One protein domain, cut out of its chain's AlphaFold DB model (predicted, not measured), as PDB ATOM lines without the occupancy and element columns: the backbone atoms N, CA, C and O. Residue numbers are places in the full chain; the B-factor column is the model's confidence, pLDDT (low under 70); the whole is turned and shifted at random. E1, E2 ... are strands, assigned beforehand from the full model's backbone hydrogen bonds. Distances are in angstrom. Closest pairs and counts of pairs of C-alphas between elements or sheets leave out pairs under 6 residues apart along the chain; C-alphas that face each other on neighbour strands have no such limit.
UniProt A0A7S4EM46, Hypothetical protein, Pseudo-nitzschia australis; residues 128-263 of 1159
ATOM      1  N   VAL A 128     158.238 171.475 291.938       96.62
ATOM      2  CA  VAL A 128     158.566 172.318 293.089       96.62
ATOM      3  C   VAL A 128     157.341 173.148 293.453       96.62
ATOM      4  O   VAL A 128     156.816 173.896 292.626       96.62
ATOM      5  N   ALA A 129     156.891 173.055 294.705       97.12
ATOM      6  CA  ALA A 129     155.717 173.769 295.201       97.12
ATOM      7  C   ALA A 129     156.032 174.607 296.445       97.12
ATOM      8  O   ALA A 129     156.747 174.178 297.350       97.12
ATOM      9  N   LYS A 130     155.443 175.804 296.523       96.50
ATOM     10  CA  LYS A 130     155.499 176.669 297.705       96.50
ATOM     11  C   LYS A 130     154.168 176.623 298.441       96.50
ATOM     12  O   LYS A 130     153.182 177.192 297.972       96.50
ATOM     13  N   LEU A 131     154.149 176.005 299.617       97.06
ATOM     14  CA  LEU A 131     152.948 175.891 300.450       97.06
ATOM     15  C   LEU A 131     152.863 177.017 301.493       97.06
ATOM     16  O   LEU A 131     153.871 177.473 302.043       97.06
ATOM     17  N   ARG A 132     151.646 177.452 301.831       96.31
ATOM     18  CA  ARG A 132     151.392 178.335 302.975       96.31
ATOM     19  C   ARG A 132     151.461 177.505 304.258       96.31
ATOM     20  O   ARG A 132     150.494 176.840 304.608       96.31
ATOM     21  N   ALA A 133     152.566 177.585 304.998       93.50
ATOM     22  CA  ALA A 133     152.839 176.746 306.179       93.50
ATOM     23  C   ALA A 133     151.723 176.678 307.256       93.50
ATOM     24  O   ALA A 133     151.683 175.730 308.029       93.50
ATOM     25  N   SER A 134     150.808 177.653 307.319       94.88
ATOM     26  CA  SER A 134     149.665 177.657 308.248       94.88
ATOM     27  C   SER A 134     148.420 176.894 307.768       94.88
ATOM     28  O   SER A 134     147.486 176.734 308.548       94.88
ATOM     29  N   THR A 135     148.344 176.517 306.488       96.31
ATOM     30  CA  THR A 135     147.173 175.858 305.865       96.31
ATOM     31  C   THR A 135     147.535 174.754 304.866       96.31
ATOM     32  O   THR A 135     146.633 174.097 304.360       96.31
ATOM     33  N   LEU A 136     148.823 174.584 304.546       95.56
ATOM     34  CA  LEU A 136     149.361 173.737 303.467       95.56
ATOM     35  C   LEU A 136     148.825 174.067 302.056       95.56
ATOM     36  O   LEU A 136     149.054 173.328 301.109       95.56
ATOM     37  N   GLU A 137     148.172 175.219 301.892       97.19
ATOM     38  CA  GLU A 137     147.645 175.711 300.615       97.19
ATOM     39  C   GLU A 137     148.783 176.053 299.639       97.19
ATOM     40  O   GLU A 137     149.652 176.870 299.962       97.19
ATOM     41  N   THR A 138     148.760 175.479 298.438       97.25
ATOM     42  CA  THR A 138     149.719 175.777 297.365       97.25
ATOM     43  C   THR A 138     149.598 177.233 296.906       97.25
ATOM     44  O   THR A 138     148.593 177.638 296.330       97.25
ATOM     45  N   ILE A 139     150.647 178.025 297.141       97.44
ATOM     46  CA  ILE A 139     150.772 179.416 296.676       97.44
ATOM     47  C   ILE A 139     151.174 179.434 295.197       97.44
ATOM     48  O   ILE A 139     150.648 180.224 294.415       97.44
ATOM     49  N   TRP A 140     152.102 178.553 294.821       98.06
ATOM     50  CA  TRP A 140     152.435 178.217 293.440       98.06
ATOM     51  C   TRP A 140     153.060 176.821 293.372       98.06
ATOM     52  O   TRP A 140     153.632 176.343 294.353       98.06
ATOM     53  N   GLN A 141     152.973 176.206 292.197       97.44
ATOM     54  CA  GLN A 141     153.682 174.989 291.804       97.44
ATOM     55  C   GLN A 141     154.355 175.235 290.447       97.44
ATOM     56  O   GLN A 141     153.905 176.092 289.672       97.44
ATOM     57  N   LYS A 142     155.467 174.541 290.207       97.12
ATOM     58  CA  LYS A 142     156.189 174.477 288.937       97.12
ATOM     59  C   LYS A 142     156.596 173.039 288.687       97.12
ATOM     60  O   LYS A 142     157.350 172.484 289.479       97.12
ATOM     61  N   ASP A 143     156.123 172.505 287.582       95.81
ATOM     62  CA  ASP A 143     156.517 171.215 287.041       95.81
ATOM     63  C   ASP A 143     157.552 171.486 285.935       95.81
ATOM     64  O   ASP A 143     157.531 172.555 285.304       95.81
ATOM     65  N   PHE A 144     158.507 170.579 285.750       95.44
ATOM     66  CA  PHE A 144     159.607 170.749 284.805       95.44
ATOM     67  C   PHE A 144     159.669 169.548 283.864       95.44
ATOM     68  O   PHE A 144     160.054 168.457 284.272       95.44
ATOM     69  N   ASP A 145     159.283 169.767 282.608       95.12
ATOM     70  CA  ASP A 145     159.305 168.737 281.570       95.12
ATOM     71  C   ASP A 145     160.736 168.197 281.369       95.12
ATOM     72  O   ASP A 145     161.702 168.968 281.323       95.12
ATOM     73  N   SER A 146     160.857 166.880 281.212       95.12
ATOM     74  CA  SER A 146     162.113 166.149 281.004       95.12
ATOM     75  C   SER A 146     161.952 165.159 279.845       95.12
ATOM     76  O   SER A 146     160.830 164.744 279.549       95.12
ATOM     77  N   THR A 147     163.038 164.792 279.161       94.81
ATOM     78  CA  THR A 147     163.002 163.768 278.092       94.81
ATOM     79  C   THR A 147     163.108 162.330 278.612       94.81
ATOM     80  O   THR A 147     162.832 161.397 277.864       94.81
ATOM     81  N   THR A 148     163.525 162.167 279.866       94.81
ATOM     82  CA  THR A 148     163.653 160.915 280.634       94.81
ATOM     83  C   THR A 148     163.271 161.194 282.092       94.81
ATOM     84  O   THR A 148     163.009 162.348 282.447       94.81
ATOM     85  N   ASP A 149     163.234 160.173 282.948       95.62
ATOM     86  CA  ASP A 149     162.967 160.348 284.379       95.62
ATOM     87  C   ASP A 149     163.918 161.361 285.030       95.62
ATOM     88  O   ASP A 149     165.129 161.351 284.813       95.62
ATOM     89  N   ALA A 150     163.363 162.265 285.834       96.12
ATOM     90  CA  ALA A 150     164.115 163.284 286.545       96.12
ATOM     91  C   ALA A 150     163.510 163.572 287.929       96.12
ATOM     92  O   ALA A 150     162.295 163.658 288.120       96.12
ATOM     93  N   ARG A 151     164.370 163.741 288.939       95.31
ATOM     94  CA  ARG A 151     163.966 163.810 290.357       95.31
ATOM     95  C   ARG A 151     164.588 165.018 291.042       95.31
ATOM     96  O   ARG A 151     165.803 165.169 291.044       95.31
ATOM     97  N   ALA A 152     163.773 165.864 291.675       95.50
ATOM     98  CA  ALA A 152     164.263 166.939 292.539       95.50
ATOM     99  C   ALA A 152     164.598 166.365 293.927       95.50
ATOM    100  O   ALA A 152     163.698 165.944 294.651       95.50
ATOM    101  N   LEU A 153     165.883 166.343 294.291       95.56
ATOM    102  CA  LEU A 153     166.386 165.669 295.499       95.56
ATOM    103  C   LEU A 153     166.697 166.629 296.659       95.56
ATOM    104  O   LEU A 153     166.762 166.200 297.810       95.56
ATOM    105  N   GLY A 154     166.864 167.926 296.387       94.31
ATOM    106  CA  GLY A 154     167.112 168.935 297.417       94.31
ATOM    107  C   GLY A 154     166.661 170.334 297.007       94.31
ATOM    108  O   GLY A 154     166.709 170.702 295.834       94.31
ATOM    109  N   CYS A 155     166.238 171.147 297.978       95.38
ATOM    110  CA  CYS A 155     165.990 172.573 297.767       95.38
ATOM    111  C   CYS A 155     166.382 173.407 298.993       95.38
ATOM    112  O   CYS A 155     166.306 172.941 300.129       95.38
ATOM    113  N   GLY A 156     166.784 174.659 298.768       94.62
ATOM    114  CA  GLY A 156     167.210 175.565 299.831       94.62
ATOM    115  C   GLY A 156     166.985 177.034 299.481       94.62
ATOM    116  O   GLY A 156     167.136 177.449 298.334       94.62
ATOM    117  N   ILE A 157     166.604 177.838 300.475       94.31
ATOM    118  CA  ILE A 157     166.341 179.277 300.322       94.31
ATOM    119  C   ILE A 157     167.578 180.053 300.778       94.31
ATOM    120  O   ILE A 157     168.096 179.793 301.861       94.31
ATOM    121  N   ALA A 158     168.023 181.031 299.984       94.38
ATOM    122  CA  ALA A 158     169.150 181.883 300.354       94.38
ATOM    123  C   ALA A 158     168.804 182.712 301.613       94.38
ATOM    124  O   ALA A 158     167.805 183.443 301.600       94.38
ATOM    125  N   PRO A 159     169.593 182.635 302.704       88.12
ATOM    126  CA  PRO A 159     169.190 183.175 304.007       88.12
ATOM    127  C   PRO A 159     169.037 184.704 304.000       88.12
ATOM    128  O   PRO A 159     168.118 185.248 304.618       88.12
ATOM    129  N   ASN A 160     169.893 185.389 303.240       86.06
ATOM    130  CA  ASN A 160     169.874 186.842 303.076       86.06
ATOM    131  C   ASN A 160     168.930 187.286 301.932       86.06
ATOM    132  O   ASN A 160     168.210 188.284 302.064       86.06
ATOM    133  N   SER A 161     168.831 186.504 300.849       84.94
ATOM    134  CA  SER A 161     167.976 186.793 299.688       84.94
ATOM    135  C   SER A 161     166.628 186.062 299.734       84.94
ATOM    136  O   SER A 161     166.426 185.009 299.132       84.94
ATOM    137  N   LYS A 162     165.631 186.697 300.367       84.31
ATOM    138  CA  LYS A 162     164.242 186.190 300.513       84.31
ATOM    139  C   LYS A 162     163.539 185.794 299.204       84.31
ATOM    140  O   LYS A 162     162.530 185.086 299.247       84.31
ATOM    141  N   ASN A 163     164.043 186.260 298.062       93.31
ATOM    142  CA  ASN A 163     163.506 185.999 296.728       93.31
ATOM    143  C   ASN A 163     164.374 185.021 295.911       93.31
ATOM    144  O   ASN A 163     164.106 184.843 294.731       93.31
ATOM    145  N   THR A 164     165.391 184.376 296.493       95.25
ATOM    146  CA  THR A 164     166.195 183.337 295.826       95.25
ATOM    147  C   THR A 164     166.043 181.987 296.525       95.25
ATOM    148  O   THR A 164     166.226 181.877 297.736       95.25
ATOM    149  N   MET A 165     165.739 180.955 295.744       96.25
ATOM    150  CA  MET A 165     165.781 179.551 296.147       96.25
ATOM    151  C   MET A 165     166.536 178.752 295.089       96.25
ATOM    152  O   MET A 165     166.421 179.046 293.900       96.25
ATOM    153  N   TYR A 166     167.278 177.744 295.524       97.19
ATOM    154  CA  TYR A 166     167.946 176.780 294.663       97.19
ATOM    155  C   TYR A 166     167.268 175.418 294.797       97.19
ATOM    156  O   TYR A 166     166.769 175.077 295.873       97.19
ATOM    157  N   VAL A 167     167.235 174.659 293.706       97.12
ATOM    158  CA  VAL A 167     166.724 173.282 293.660       97.12
ATOM    159  C   VAL A 167     167.702 172.450 292.848       97.12
ATOM    160  O   VAL A 167     168.067 172.862 291.747       97.12
ATOM    161  N   ALA A 168     168.112 171.309 293.390       97.56
ATOM    162  CA  ALA A 168     169.020 170.368 292.752       97.56
ATOM    163  C   ALA A 168     168.391 168.973 292.668       97.56
ATOM    164  O   ALA A 168     167.499 168.623 293.453       97.56
ATOM    165  N   GLY A 169     168.842 168.186 291.702       97.25
ATOM    166  CA  GLY A 169     168.268 166.887 291.390       97.25
ATOM    167  C   GLY A 169     168.994 166.200 290.243       97.25
ATOM    168  O   GLY A 169     170.065 166.652 289.847       97.25
ATOM    169  N   LEU A 170     168.399 165.130 289.724       96.69
ATOM    170  CA  LEU A 170     168.955 164.300 288.653       96.69
ATOM    171  C   LEU A 170     168.050 164.278 287.422       96.69
ATOM    172  O   LEU A 170     166.834 164.431 287.555       96.69
ATOM    173  N   VAL A 171     168.658 164.070 286.256       97.06
ATOM    174  CA  VAL A 171     168.017 163.620 285.015       97.06
ATOM    175  C   VAL A 171     168.695 162.314 284.619       97.06
ATOM    176  O   VAL A 171     169.912 162.285 284.469       97.06
ATOM    177  N   GLU A 172     167.935 161.234 284.506       96.19
ATOM    178  CA  GLU A 172     168.475 159.880 284.373       96.19
ATOM    179  C   GLU A 172     168.695 159.490 282.906       96.19
ATOM    180  O   GLU A 172     168.036 160.018 282.006       96.19
ATOM    181  N   ASN A 173     169.584 158.523 282.660       94.12
ATOM    182  CA  ASN A 173     169.746 157.865 281.351       94.12
ATOM    183  C   ASN A 173     169.956 158.823 280.148       94.12
ATOM    184  O   ASN A 173     169.401 158.611 279.066       94.12
ATOM    185  N   GLY A 174     170.741 159.890 280.314       93.38
ATOM    186  CA  GLY A 174     171.148 160.766 279.209       93.38
ATOM    187  C   GLY A 174     170.087 161.762 278.712       93.38
ATOM    188  O   GLY A 174     170.162 162.220 277.566       93.38
ATOM    189  N   GLY A 175     169.073 162.081 279.524       94.25
ATOM    190  CA  GLY A 175     168.019 163.039 279.162       94.25
ATOM    191  C   GLY A 175     168.313 164.506 279.489       94.25
ATOM    192  O   GLY A 175     169.261 164.847 280.191       94.25
ATOM    193  N   GLU A 176     167.459 165.412 279.007       95.06
ATOM    194  CA  GLU A 176     167.528 166.854 279.282       95.06
ATOM    195  C   GLU A 176     166.223 167.410 279.879       95.06
ATOM    196  O   GLU A 176     165.120 166.967 279.547       95.06
ATOM    197  N   LEU A 177     166.338 168.459 280.704       93.56
ATOM    198  CA  LEU A 177     165.193 169.289 281.086       93.56
ATOM    199  C   LEU A 177     164.806 170.171 279.891       93.56
ATOM    200  O   LEU A 177     165.561 171.059 279.473       93.56
ATOM    201  N   VAL A 178     163.615 169.916 279.344       86.69
ATOM    202  CA  VAL A 178     163.258 170.199 277.946       86.69
ATOM    203  C   VAL A 178     163.558 171.642 277.537       86.69
ATOM    204  O   VAL A 178     162.978 172.609 278.048       86.69
ATOM    205  N   GLY A 179     164.462 171.790 276.563       74.44
ATOM    206  CA  GLY A 179     164.792 173.077 275.950       74.44
ATOM    207  C   GLY A 179     165.519 174.067 276.867       74.44
ATOM    208  O   GLY A 179     165.435 175.279 276.631       74.44
ATOM    209  N   ARG A 180     166.194 173.594 277.925       75.19
ATOM    210  CA  ARG A 180     166.939 174.447 278.878       75.19
ATOM    211  C   ARG A 180     168.367 173.997 279.165       75.19
ATOM    212  O   ARG A 180     169.150 174.823 279.635       75.19
ATOM    213  N   THR A 181     168.698 172.739 278.912       85.12
ATOM    214  CA  THR A 181     169.988 172.127 279.252       85.12
ATOM    215  C   THR A 181     170.514 171.277 278.085       85.12
ATOM    216  O   THR A 181     170.010 171.394 276.972       85.12
ATOM    217  N   THR A 182     171.581 170.506 278.306       85.88
ATOM    218  CA  THR A 182     172.155 169.543 277.354       85.88
ATOM    219  C   THR A 182     172.735 168.384 278.156       85.88
ATOM    220  O   THR A 182     173.514 168.657 279.070       85.88
ATOM    221  N   SER A 183     172.397 167.140 277.815       87.38
ATOM    222  CA  SER A 183     172.942 165.961 278.504       87.38
ATOM    223  C   SER A 183     174.367 165.601 278.077       87.38
ATOM    224  O   SER A 183     174.817 165.984 276.989       87.38
ATOM    225  N   LEU A 184     175.060 164.844 278.933       86.38
ATOM    226  CA  LEU A 184     176.395 164.290 278.701       86.38
ATOM    227  C   LEU A 184     176.441 162.749 278.572       86.38
ATOM    228  O   LEU A 184     177.526 162.217 278.331       86.38
ATOM    229  N   LEU A 185     175.261 162.097 278.527       88.12
ATOM    230  CA  LEU A 185     174.938 160.690 278.177       88.12
ATOM    231  C   LEU A 185     174.633 159.718 279.336       88.12
ATOM    232  O   LEU A 185     174.001 158.701 279.057       88.12
ATOM    233  N   GLY A 186     175.035 159.995 280.578       92.44
ATOM    234  CA  GLY A 186     174.652 159.188 281.753       92.44
ATOM    235  C   GLY A 186     173.564 159.850 282.605       92.44
ATOM    236  O   GLY A 186     172.822 160.703 282.111       92.44
ATOM    237  N   ASP A 187     173.463 159.481 283.883       96.38
ATOM    238  CA  ASP A 187     172.741 160.308 284.862       96.38
ATOM    239  C   ASP A 187     173.435 161.682 284.989       96.38
ATOM    240  O   ASP A 187     174.639 161.749 285.217       96.38
ATOM    241  N   ASP A 188     172.694 162.784 284.860       96.56
ATOM    242  CA  ASP A 188     173.212 164.155 284.974       96.56
ATOM    243  C   ASP A 188     172.608 164.890 286.189       96.56
ATOM    244  O   ASP A 188     171.392 164.888 286.410       96.56
ATOM    245  N   VAL A 189     173.424 165.666 286.909       96.69
ATOM    246  CA  VAL A 189     172.967 166.554 287.989       96.69
ATOM    247  C   VAL A 189     172.405 167.855 287.419       96.69
ATOM    248  O   VAL A 189     173.119 168.634 286.783       96.69
ATOM    249  N   PHE A 190     171.146 168.178 287.723       96.94
ATOM    250  CA  PHE A 190     170.587 169.506 287.465       96.94
ATOM    251  C   PHE A 190     170.632 170.412 288.701       96.94
ATOM    252  O   PHE A 190     170.440 169.985 289.840       96.94
ATOM    253  N   LEU A 191     170.800 171.713 288.456       97.19
ATOM    254  CA  LEU A 191     170.654 172.785 289.440       97.19
ATOM    255  C   LEU A 191     169.864 173.940 288.817       97.19
ATOM    256  O   LEU A 191     170.174 174.403 287.720       97.19
ATOM    257  N   MET A 192     168.867 174.460 289.525       97.06
ATOM    258  CA  MET A 192     168.092 175.623 289.091       97.06
ATOM    259  C   MET A 192     167.951 176.679 290.182       97.06
ATOM    260  O   MET A 192     167.807 176.364 291.364       97.06
ATOM    261  N   ARG A 193     167.921 177.949 289.767       96.88
ATOM    262  CA  ARG A 193     167.633 179.100 290.628       96.88
ATOM    263  C   ARG A 193     166.226 179.617 290.348       96.88
ATOM    264  O   ARG A 193     165.935 180.067 289.238       96.88
ATOM    265  N   LEU A 194     165.368 179.586 291.362       97.44
ATOM    266  CA  LEU A 194     163.969 180.007 291.312       97.44
ATOM    267  C   LEU A 194     163.722 181.266 292.153       97.44
ATOM    268  O   LEU A 194     164.341 181.481 293.198       97.44
ATOM    269  N   ASP A 195     162.759 182.080 291.725       96.88
ATOM    270  CA  ASP A 195     162.196 183.148 292.547       96.88
ATOM    271  C   ASP A 195     161.208 182.582 293.566       96.88
ATOM    272  O   ASP A 195     160.256 181.887 293.202       96.88
ATOM    273  N   THR A 196     161.366 182.920 294.846       96.44
ATOM    274  CA  THR A 196     160.412 182.429 295.854       96.44
ATOM    275  C   THR A 196     159.022 183.059 295.701       96.44
ATOM    276  O   THR A 196     158.057 182.539 296.270       96.44
ATOM    277  N   THR A 197     158.871 184.180 294.986       96.69
ATOM    278  CA  THR A 197     157.587 184.893 294.907       96.69
ATOM    279  C   THR A 197     156.569 184.198 294.008       96.69
ATOM    280  O   THR A 197     155.429 184.028 294.439       96.69
ATOM    281  N   ASP A 198     156.977 183.736 292.826       97.06
ATOM    282  CA  ASP A 198     156.104 183.174 291.784       97.06
ATOM    283  C   ASP A 198     156.610 181.849 291.172       97.06
ATOM    284  O   ASP A 198     155.967 181.290 290.276       97.06
ATOM    285  N   GLY A 199     157.765 181.352 291.631       96.81
ATOM    286  CA  GLY A 199     158.442 180.191 291.059       96.81
ATOM    287  C   GLY A 199     159.080 180.477 289.695       96.81
ATOM    288  O   GLY A 199     159.311 179.547 288.927       96.81
ATOM    289  N   SER A 200     159.319 181.743 289.326       96.94
ATOM    290  CA  SER A 200     159.971 182.068 288.053       96.94
ATOM    291  C   SER A 200     161.426 181.602 288.041       96.94
ATOM    292  O   SER A 200     162.236 181.983 288.891       96.94
ATOM    293  N   VAL A 201     161.765 180.792 287.039       96.12
ATOM    294  CA  VAL A 201     163.133 180.347 286.765       96.12
ATOM    295  C   VAL A 201     163.999 181.555 286.416       96.12
ATOM    296  O   VAL A 201     163.650 182.334 285.529       96.12
ATOM    297  N   LYS A 202     165.132 181.710 287.106       96.25
ATOM    298  CA  LYS A 202     166.184 182.673 286.745       96.25
ATOM    299  C   LYS A 202     167.208 182.026 285.818       96.25
ATOM    300  O   LYS A 202     167.570 182.623 284.810       96.25
ATOM    301  N   TRP A 203     167.611 180.797 286.133       96.25
ATOM    302  CA  TRP A 203     168.424 179.927 285.283       96.25
ATOM    303  C   TRP A 203     168.251 178.454 285.684       96.25
ATOM    304  O   TRP A 203     167.819 178.158 286.801       96.25
ATOM    305  N   ILE A 204     168.606 177.549 284.768       96.06
ATOM    306  CA  ILE A 204     168.836 176.115 285.010       96.06
ATOM    307  C   ILE A 204     170.221 175.779 284.444       96.06
ATOM    308  O   ILE A 204     170.654 176.400 283.470       96.06
ATOM    309  N   LYS A 205     170.915 174.835 285.074       95.75
ATOM    310  CA  LYS A 205     172.154 174.197 284.630       95.75
ATOM    311  C   LYS A 205     171.989 172.682 284.767       95.75
ATOM    312  O   LYS A 205     171.259 172.227 285.644       95.75
ATOM    313  N   GLN A 206     172.675 171.941 283.912       94.75
ATOM    314  CA  GLN A 206     172.870 170.494 283.995       94.75
ATOM    315  C   GLN A 206     174.378 170.265 283.904       94.75
ATOM    316  O   GLN A 206     175.057 170.993 283.171       94.75
ATOM    317  N   MET A 207     174.900 169.354 284.714       94.19
ATOM    318  CA  MET A 207     176.316 169.027 284.803       94.19
ATOM    319  C   MET A 207     176.471 167.540 285.115       94.19
ATOM    320  O   MET A 207     175.715 166.994 285.913       94.19
ATOM    321  N   GLY A 208     177.477 166.924 284.521       93.12
ATOM    322  CA  GLY A 208     177.706 165.492 284.606       93.12
ATOM    323  C   GLY A 208     178.842 165.097 283.675       93.12
ATOM    324  O   GLY A 208     179.699 165.920 283.322       93.12
ATOM    325  N   THR A 209     178.838 163.840 283.266       93.19
ATOM    326  CA  THR A 209     179.870 163.200 282.458       93.19
ATOM    327  C   THR A 209     179.228 162.185 281.505       93.19
ATOM    328  O   THR A 209     178.019 162.181 281.296       93.19
ATOM    329  N   SER A 210     180.041 161.321 280.893       92.12
ATOM    330  CA  SER A 210     179.558 160.138 280.171       92.12
ATOM    331  C   SER A 210     179.346 158.911 281.074       92.12
ATOM    332  O   SER A 210     179.176 157.812 280.550       92.12
ATOM    333  N   GLY A 211     179.467 159.073 282.393       93.25
ATOM    334  CA  GLY A 211     179.049 158.113 283.414       93.25
ATOM    335  C   GLY A 211     177.861 158.665 284.203       93.25
ATOM    336  O   GLY A 211     177.290 159.686 283.831       93.25
ATOM    337  N   ASP A 212     177.509 157.997 285.294       95.31
ATOM    338  CA  ASP A 212     176.405 158.392 286.163       95.31
ATOM    339  C   ASP A 212     176.893 159.408 287.199       95.31
ATOM    340  O   ASP A 212     177.729 159.075 288.040       95.31
ATOM    341  N   ASP A 213     176.357 160.625 287.168       95.88
ATOM    342  CA  ASP A 213     176.622 161.688 288.133       95.88
ATOM    343  C   ASP A 213     175.407 161.881 289.048       95.88
ATOM    344  O   ASP A 213     174.378 162.437 288.662       95.88
ATOM    345  N   ARG A 214     175.525 161.412 290.292       95.44
ATOM    346  CA  ARG A 214     174.439 161.330 291.274       95.44
ATOM    347  C   ARG A 214     174.631 162.329 292.407       95.44
ATOM    348  O   ARG A 214     175.742 162.664 292.798       95.44
ATOM    349  N   LEU A 215     173.527 162.848 292.940       95.69
ATOM    350  CA  LEU A 215     173.515 163.860 293.998       95.69
ATOM    351  C   LEU A 215     173.219 163.186 295.340       95.69
ATOM    352  O   LEU A 215     172.266 162.411 295.431       95.69
ATOM    353  N   ALA A 216     173.974 163.516 296.391       93.62
ATOM    354  CA  ALA A 216     173.852 162.832 297.675       93.62
ATOM    355  C   ALA A 216     172.419 162.916 298.250       93.62
ATOM    356  O   ALA A 216     171.890 164.001 298.530       93.62
ATOM    357  N   TYR A 217     171.802 161.740 298.414       85.38
ATOM    358  CA  TYR A 217     170.401 161.554 298.798       85.38
ATOM    359  C   TYR A 217     170.044 162.140 300.181       85.38
ATOM    360  O   TYR A 217     170.892 162.558 300.971       85.38
ATOM    361  N   GLY A 218     168.741 162.200 300.478       73.06
ATOM    362  CA  GLY A 218     168.227 162.712 301.757       73.06
ATOM    363  C   GLY A 218     168.336 164.233 301.926       73.06
ATOM    364  O   GLY A 218     168.215 164.736 303.041       73.06
ATOM    365  N   GLY A 219     168.577 164.972 300.837       70.62
ATOM    366  CA  GLY A 219     168.775 166.424 300.849       70.62
ATOM    367  C   GLY A 219     170.171 166.875 301.296       70.62
ATOM    368  O   GLY A 219     170.405 168.078 301.383       70.62
ATOM    369  N   GLY A 220     171.101 165.946 301.556       82.38
ATOM    370  CA  GLY A 220     172.475 166.265 301.958       82.38
ATOM    371  C   GLY A 220     173.321 166.880 300.838       82.38
ATOM    372  O   GLY A 220     174.190 167.703 301.113       82.38
ATOM    373  N   GLY A 221     173.039 166.541 299.575       91.81
ATOM    374  CA  GLY A 221     173.813 166.988 298.414       91.81
ATOM    375  C   GLY A 221     173.652 168.455 298.000       91.81
ATOM    376  O   GLY A 221     174.251 168.852 297.007       91.81
ATOM    377  N   LEU A 222     172.867 169.272 298.717       96.12
ATOM    378  CA  LEU A 222     172.685 170.700 298.424       96.12
ATOM    379  C   LEU A 222     172.766 171.551 299.700       96.12
ATOM    380  O   LEU A 222     171.817 171.599 300.484       96.12
ATOM    381  N   ALA A 223     173.841 172.326 299.848       96.19
ATOM    382  CA  ALA A 223     173.942 173.384 300.855       96.19
ATOM    383  C   ALA A 223     173.899 174.767 300.189       96.19
ATOM    384  O   ALA A 223     174.578 175.003 299.195       96.19
ATOM    385  N   VAL A 224     173.120 175.707 300.734       95.38
ATOM    386  CA  VAL A 224     173.072 177.094 300.235       95.38
ATOM    387  C   VAL A 224     174.023 177.961 301.051       95.38
ATOM    388  O   VAL A 224     173.908 178.020 302.274       95.38
ATOM    389  N   LEU A 225     174.949 178.634 300.372       94.06
ATOM    390  CA  LEU A 225     175.960 179.489 300.992       94.06
ATOM    391  C   LEU A 225     175.347 180.837 301.408       94.06
ATOM    392  O   LEU A 225     174.456 181.365 300.734       94.06
ATOM    393  N   GLU A 226     175.814 181.399 302.525       91.00
ATOM    394  CA  GLU A 226     175.407 182.742 302.956       91.00
ATOM    395  C   GLU A 226     176.029 183.807 302.041       91.00
ATOM    396  O   GLU A 226     177.226 183.751 301.772       91.00
ATOM    397  N   ASP A 227     175.236 184.795 301.597       84.69
ATOM    398  CA  ASP A 227     175.768 185.956 300.868       84.69
ATOM    399  C   ASP A 227     176.909 186.612 301.674       84.69
ATOM    400  O   ASP A 227     176.730 186.903 302.863       84.69
ATOM    401  N   ASP A 228     178.042 186.895 301.023       80.50
ATOM    402  CA  ASP A 228     179.187 187.562 301.654       80.50
ATOM    403  C   ASP A 228     178.821 188.932 302.277       80.50
ATOM    404  O   ASP A 228     177.801 189.555 301.964       80.50
ATOM    405  N   ALA A 229     179.688 189.458 303.148       77.06
ATOM    406  CA  ALA A 229     179.444 190.726 303.847       77.06
ATOM    407  C   ALA A 229     179.323 191.965 302.923       77.06
ATOM    408  O   ALA A 229     178.946 193.041 303.395       77.06
ATOM    409  N   ASN A 230     179.633 191.830 301.629       77.56
ATOM    410  CA  ASN A 230     179.494 192.860 300.603       77.56
ATOM    411  C   ASN A 230     178.228 192.675 299.733       77.56
ATOM    412  O   ASN A 230     177.895 193.577 298.962       77.56
ATOM    413  N   GLY A 231     177.519 191.545 299.853       73.56
ATOM    414  CA  GLY A 231     176.410 191.140 298.980       73.56
ATOM    415  C   GLY A 231     176.852 190.532 297.639       73.56
ATOM    416  O   GLY A 231     176.035 190.413 296.727       73.56
ATOM    417  N   ASN A 232     178.129 190.164 297.510       67.75
ATOM    418  CA  ASN A 232     178.759 189.599 296.320       67.75
ATOM    419  C   ASN A 232     179.074 188.111 296.543       67.75
ATOM    420  O   ASN A 232     180.196 187.758 296.896       67.75
ATOM    421  N   GLY A 233     178.096 187.243 296.279       62.62
ATOM    422  CA  GLY A 233     178.296 185.790 296.303       62.62
ATOM    423  C   GLY A 233     177.543 185.098 297.429       62.62
ATOM    424  O   GLY A 233     178.141 184.598 298.371       62.62
ATOM    425  N   GLY A 234     176.217 185.038 297.301       82.94
ATOM    426  CA  GLY A 234     175.527 183.806 297.675       82.94
ATOM    427  C   GLY A 234     175.775 182.753 296.592       82.94
ATOM    428  O   GLY A 234     176.110 183.091 295.454       82.94
ATOM    429  N   GLY A 235     175.580 181.483 296.918       92.94
ATOM    430  CA  GLY A 235     175.826 180.370 296.000       92.94
ATOM    431  C   GLY A 235     175.302 179.065 296.578       92.94
ATOM    432  O   GLY A 235     174.530 179.077 297.542       92.94
ATOM    433  N   VAL A 236     175.731 177.943 296.013       96.19
ATOM    434  CA  VAL A 236     175.480 176.613 296.572       96.19
ATOM    435  C   VAL A 236     176.737 175.757 296.543       96.19
ATOM    436  O   VAL A 236     177.572 175.897 295.655       96.19
ATOM    437  N   LEU A 237     176.830 174.841 297.499       96.00
ATOM    438  CA  LEU A 237     177.726 173.699 297.449       96.00
ATOM    439  C   LEU A 237     176.895 172.472 297.061       96.00
ATOM    440  O   LEU A 237     175.900 172.164 297.726       96.00
ATOM    441  N   LEU A 238     177.296 171.801 295.986       96.19
ATOM    442  CA  LEU A 238     176.771 170.506 295.568       96.19
ATOM    443  C   LEU A 238     177.721 169.396 296.013       96.19
ATOM    444  O   LEU A 238     178.939 169.561 295.928       96.19
ATOM    445  N   MET A 239     177.167 168.269 296.453       96.19
ATOM    446  CA  MET A 239     177.924 167.067 296.810       96.19
ATOM    447  C   MET A 239     177.226 165.815 296.279       96.19
ATOM    448  O   MET A 239     175.998 165.701 296.352       96.19
ATOM    449  N   GLY A 240     178.017 164.867 295.789       95.88
ATOM    450  CA  GLY A 240     177.522 163.627 295.210       95.88
ATOM    451  C   GLY A 240     178.643 162.700 294.754       95.88
ATOM    452  O   GLY A 240     179.807 162.906 295.101       95.88
ATOM    453  N   ASP A 241     178.277 161.686 293.986       94.50
ATOM    454  CA  ASP A 241     179.147 160.650 293.440       94.50
ATOM    455  C   ASP A 241     179.080 160.626 291.905       94.50
ATOM    456  O   ASP A 241     178.076 160.998 291.307       94.50
ATOM    457  N   THR A 242     180.177 160.245 291.256       94.69
ATOM    458  CA  THR A 242     180.299 160.160 289.794       94.69
ATOM    459  C   THR A 242     180.970 158.851 289.406       94.69
ATOM    460  O   THR A 242     181.971 158.488 290.023       94.69
ATOM    461  N   THR A 243     180.472 158.145 288.387       92.75
ATOM    462  CA  THR A 243     181.203 157.026 287.749       92.75
ATOM    463  C   THR A 243     182.058 157.478 286.557       92.75
ATOM    464  O   THR A 243     182.728 156.669 285.912       92.75
ATOM    465  N   GLY A 244     182.068 158.784 286.269       89.56
ATOM    466  CA  GLY A 244     182.945 159.421 285.293       89.56
ATOM    467  C   GLY A 244     184.047 160.267 285.936       89.56
ATOM    468  O   GLY A 244     184.495 160.036 287.055       89.56
ATOM    469  N   HIS A 245     184.522 161.268 285.194       86.44
ATOM    470  CA  HIS A 245     185.614 162.153 285.617       86.44
ATOM    471  C   HIS A 245     185.113 163.593 285.794       86.44
ATOM    472  O   HIS A 245     185.528 164.504 285.070       86.44
ATOM    473  N   LEU A 246     184.180 163.810 286.731       85.94
ATOM    474  CA  LEU A 246     183.557 165.120 286.955       85.94
ATOM    475  C   LEU A 246     184.567 166.114 287.552       85.94
ATOM    476  O   LEU A 246     184.805 166.154 288.755       85.94
ATOM    477  N   TYR A 247     185.205 166.891 286.672       80.19
ATOM    478  CA  TYR A 247     186.339 167.792 286.943       80.19
ATOM    479  C   TYR A 247     187.623 167.129 287.492       80.19
ATOM    480  O   TYR A 247     188.633 167.819 287.653       80.19
ATOM    481  N   SER A 248     187.619 165.813 287.723       75.94
ATOM    482  CA  SER A 248     188.775 165.045 288.197       75.94
ATOM    483  C   SER A 248     189.825 164.784 287.105       75.94
ATOM    484  O   SER A 248     189.600 164.964 285.906       75.94
ATOM    485  N   VAL A 249     191.004 164.342 287.547       70.19
ATOM    486  CA  VAL A 249     192.105 163.830 286.708       70.19
ATOM    487  C   VAL A 249     192.464 162.374 287.025       70.19
ATOM    488  O   VAL A 249     193.393 161.833 286.424       70.19
ATOM    489  N   SER A 250     191.778 161.763 287.992       69.62
ATOM    490  CA  SER A 250     191.940 160.353 288.340       69.62
ATOM    491  C   SER A 250     191.243 159.459 287.299       69.62
ATOM    492  O   SER A 250     190.408 159.915 286.522       69.62
ATOM    493  N   SER A 251     191.648 158.189 287.242       70.94
ATOM    494  CA  SER A 251     191.076 157.168 286.353       70.94
ATOM    495  C   SER A 251     190.401 156.041 287.146       70.94
ATOM    496  O   SER A 251     190.512 154.872 286.772       70.94
ATOM    497  N   VAL A 252     189.809 156.374 288.294       72.00
ATOM    498  CA  VAL A 252     189.045 155.442 289.136       72.00
ATOM    499  C   VAL A 252     187.599 155.379 288.628       72.00
ATOM    500  O   VAL A 252     187.085 156.349 288.082       72.00
ATOM    501  N   GLU A 253     186.957 154.220 288.774       75.81
ATOM    502  CA  GLU A 253     185.619 153.921 288.231       75.81
ATOM    503  C   GLU A 253     184.467 154.573 289.024       75.81
ATOM    504  O   GLU A 253     183.311 154.503 288.617       75.81
ATOM    505  N   SER A 254     184.756 155.187 290.178       80.50
ATOM    506  CA  SER A 254     183.808 155.988 290.963       80.50
ATOM    507  C   SER A 254     184.542 156.984 291.868       80.50
ATOM    508  O   SER A 254     185.514 156.618 292.533       80.50
ATOM    509  N   GLU A 255     184.068 158.228 291.937       87.69
ATOM    510  CA  GLU A 255     184.637 159.308 292.758       87.69
ATOM    511  C   GLU A 255     183.543 160.124 293.467       87.69
ATOM    512  O   GLU A 255     182.397 160.157 293.031       87.69
ATOM    513  N   ILE A 256     183.891 160.808 294.564       91.44
ATOM    514  CA  ILE A 256     182.997 161.753 295.257       91.44
ATOM    515  C   ILE A 256     183.348 163.169 294.803       91.44
ATOM    516  O   ILE A 256     184.490 163.603 294.967       91.44
ATOM    517  N   PHE A 257     182.367 163.915 294.294       91.81
ATOM    518  CA  PHE A 257     182.539 165.315 293.917       91.81
ATOM    519  C   PHE A 257     182.000 166.272 294.987       91.81
ATOM    520  O   PHE A 257     180.994 166.017 295.653       91.81
ATOM    521  N   VAL A 258     182.651 167.432 295.097       93.69
ATOM    522  CA  VAL A 258     182.152 168.602 295.830       93.69
ATOM    523  C   VAL A 258     182.383 169.828 294.950       93.69
ATOM    524  O   VAL A 258     183.518 170.120 294.581       93.69
ATOM    525  N   VAL A 259     181.310 170.529 294.581       93.62
ATOM    526  CA  VAL A 259     181.337 171.611 293.583       93.62
ATOM    527  C   VAL A 259     180.630 172.850 294.126       93.62
ATOM    528  O   VAL A 259     179.448 172.807 294.458       93.62
ATOM    529  N   GLU A 260     181.344 173.972 294.188       94.31
ATOM    530  CA  GLU A 260     180.753 175.287 294.454       94.31
ATOM    531  C   GLU A 260     180.177 175.885 293.160       94.31
ATOM    532  O   GLU A 260     180.811 175.836 292.104       94.31
ATOM    533  N   VAL A 261     178.976 176.462 293.242       95.00
ATOM    534  CA  VAL A 261     178.298 177.153 292.135       95.00
ATOM    535  C   VAL A 261     177.829 178.526 292.605       95.00
ATOM    536  O   VAL A 261     177.160 178.640 293.635       95.00
ATOM    537  N   ASP A 262     178.146 179.580 291.852       94.31
ATOM    538  CA  ASP A 262     177.766 180.945 292.232       94.31
ATOM    539  C   ASP A 262     176.269 181.255 292.000       94.31
ATOM    540  O   ASP A 262     175.522 180.497 291.370       94.31
ATOM    541  N   ALA A 263     175.805 182.407 292.497       93.44
ATOM    542  CA  ALA A 263     174.420 182.852 292.324       93.44
ATOM    543  C   ALA A 263     173.961 182.974 290.857       93.44
ATOM    544  O   ALA A 263     172.755 182.910 290.592       93.44
TER     545      ALA A 263
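Overview. This is residues 128 to 263 of the 1159 residues of the protein "Hypothetical protein" of Pseudo-nitzschia australis (UniProt A0A7S4EM46). Two strongly twisted sheets lie partly face to face as a sandwich, their strands running nearly along one another, and the two-strand hairpin E1 and E2 sits off to one side, farthest from the mean of the C-alphas. The first sheet, antiparallel in the order E3 E4 E5 E6, has the branched sheet of E7, E8, E9 and E10 over one face. The printed part has 136 residues, with ten strands in the order E1 to E10 and no named helix; its class is all strand, though under half of the residues, 66, are in named elements. The whole is compact, with a radius of gyration of the C-alphas of 15.4 A and spans of 49 by 37 by 26 A.

Along the chain. In the first sheet, E3 is residues 150 to 157, 21.2 A long, and bends by 52 degrees at residue 153; E4 is residues 164 to 171, 22.6 A; E5 is residues 188 to 195, 23.2 A; E6 is residues 201 to 207. In the second, E7 is residues 213 to 215, E8 is residues 222 to 225, E9 is residues 235 to 242, 21.6 A, and E10 is residues 255 to 262, 22.7 A, its last C-alpha at (177.766, 180.945, 292.232). E1, residues 128 to 132, begins with C-alpha 128 at (158.566, 172.318, 293.089), and E2 is residues 137 to 143.

Arrangement. E3, E4, E5 and E6 form a meander, each strand the antiparallel neighbour of the one before. N 168 and O 154 are 2.9 A apart between E3 and E4, N 190 and O 169 2.8 A between E4 and E5, and N 205 and O 191 2.8 A between E5 and E6. The sandwich's facing parts are 9.7 A centre to centre. The closest C-alphas of E3 and E8 are those of Gly 154 and Leu 222, 5.9 A; those of E5 and E7 are Asp 188 and Asp 213, 5.3 A. E8, E9 and E10 form a second meander. E7 and E8 lie on one side of E9, E10 on the other side; N 214 and O 241 are 2.8 A apart, N 237 and O 223 2.8 A, N 261 and O 236 2.8 A. In the hairpin E1 and E2, N 130 and O 140 are 2.9 A apart. The closest C-alphas of E1 and E3 are those of Val 128 and Ala 152, 7.9 A.

Size, cuts and confidence. The C-alphas of Thr 135 and Ser 251, the two farthest apart, are 51.6 A apart. The printed part has no cut. The links E4 to E5, 16 residues, and E9 to E10, 12 residues, are long. Mean pLDDT of the printed part is 91.3; residues 232 to 233 and 250 are under 70.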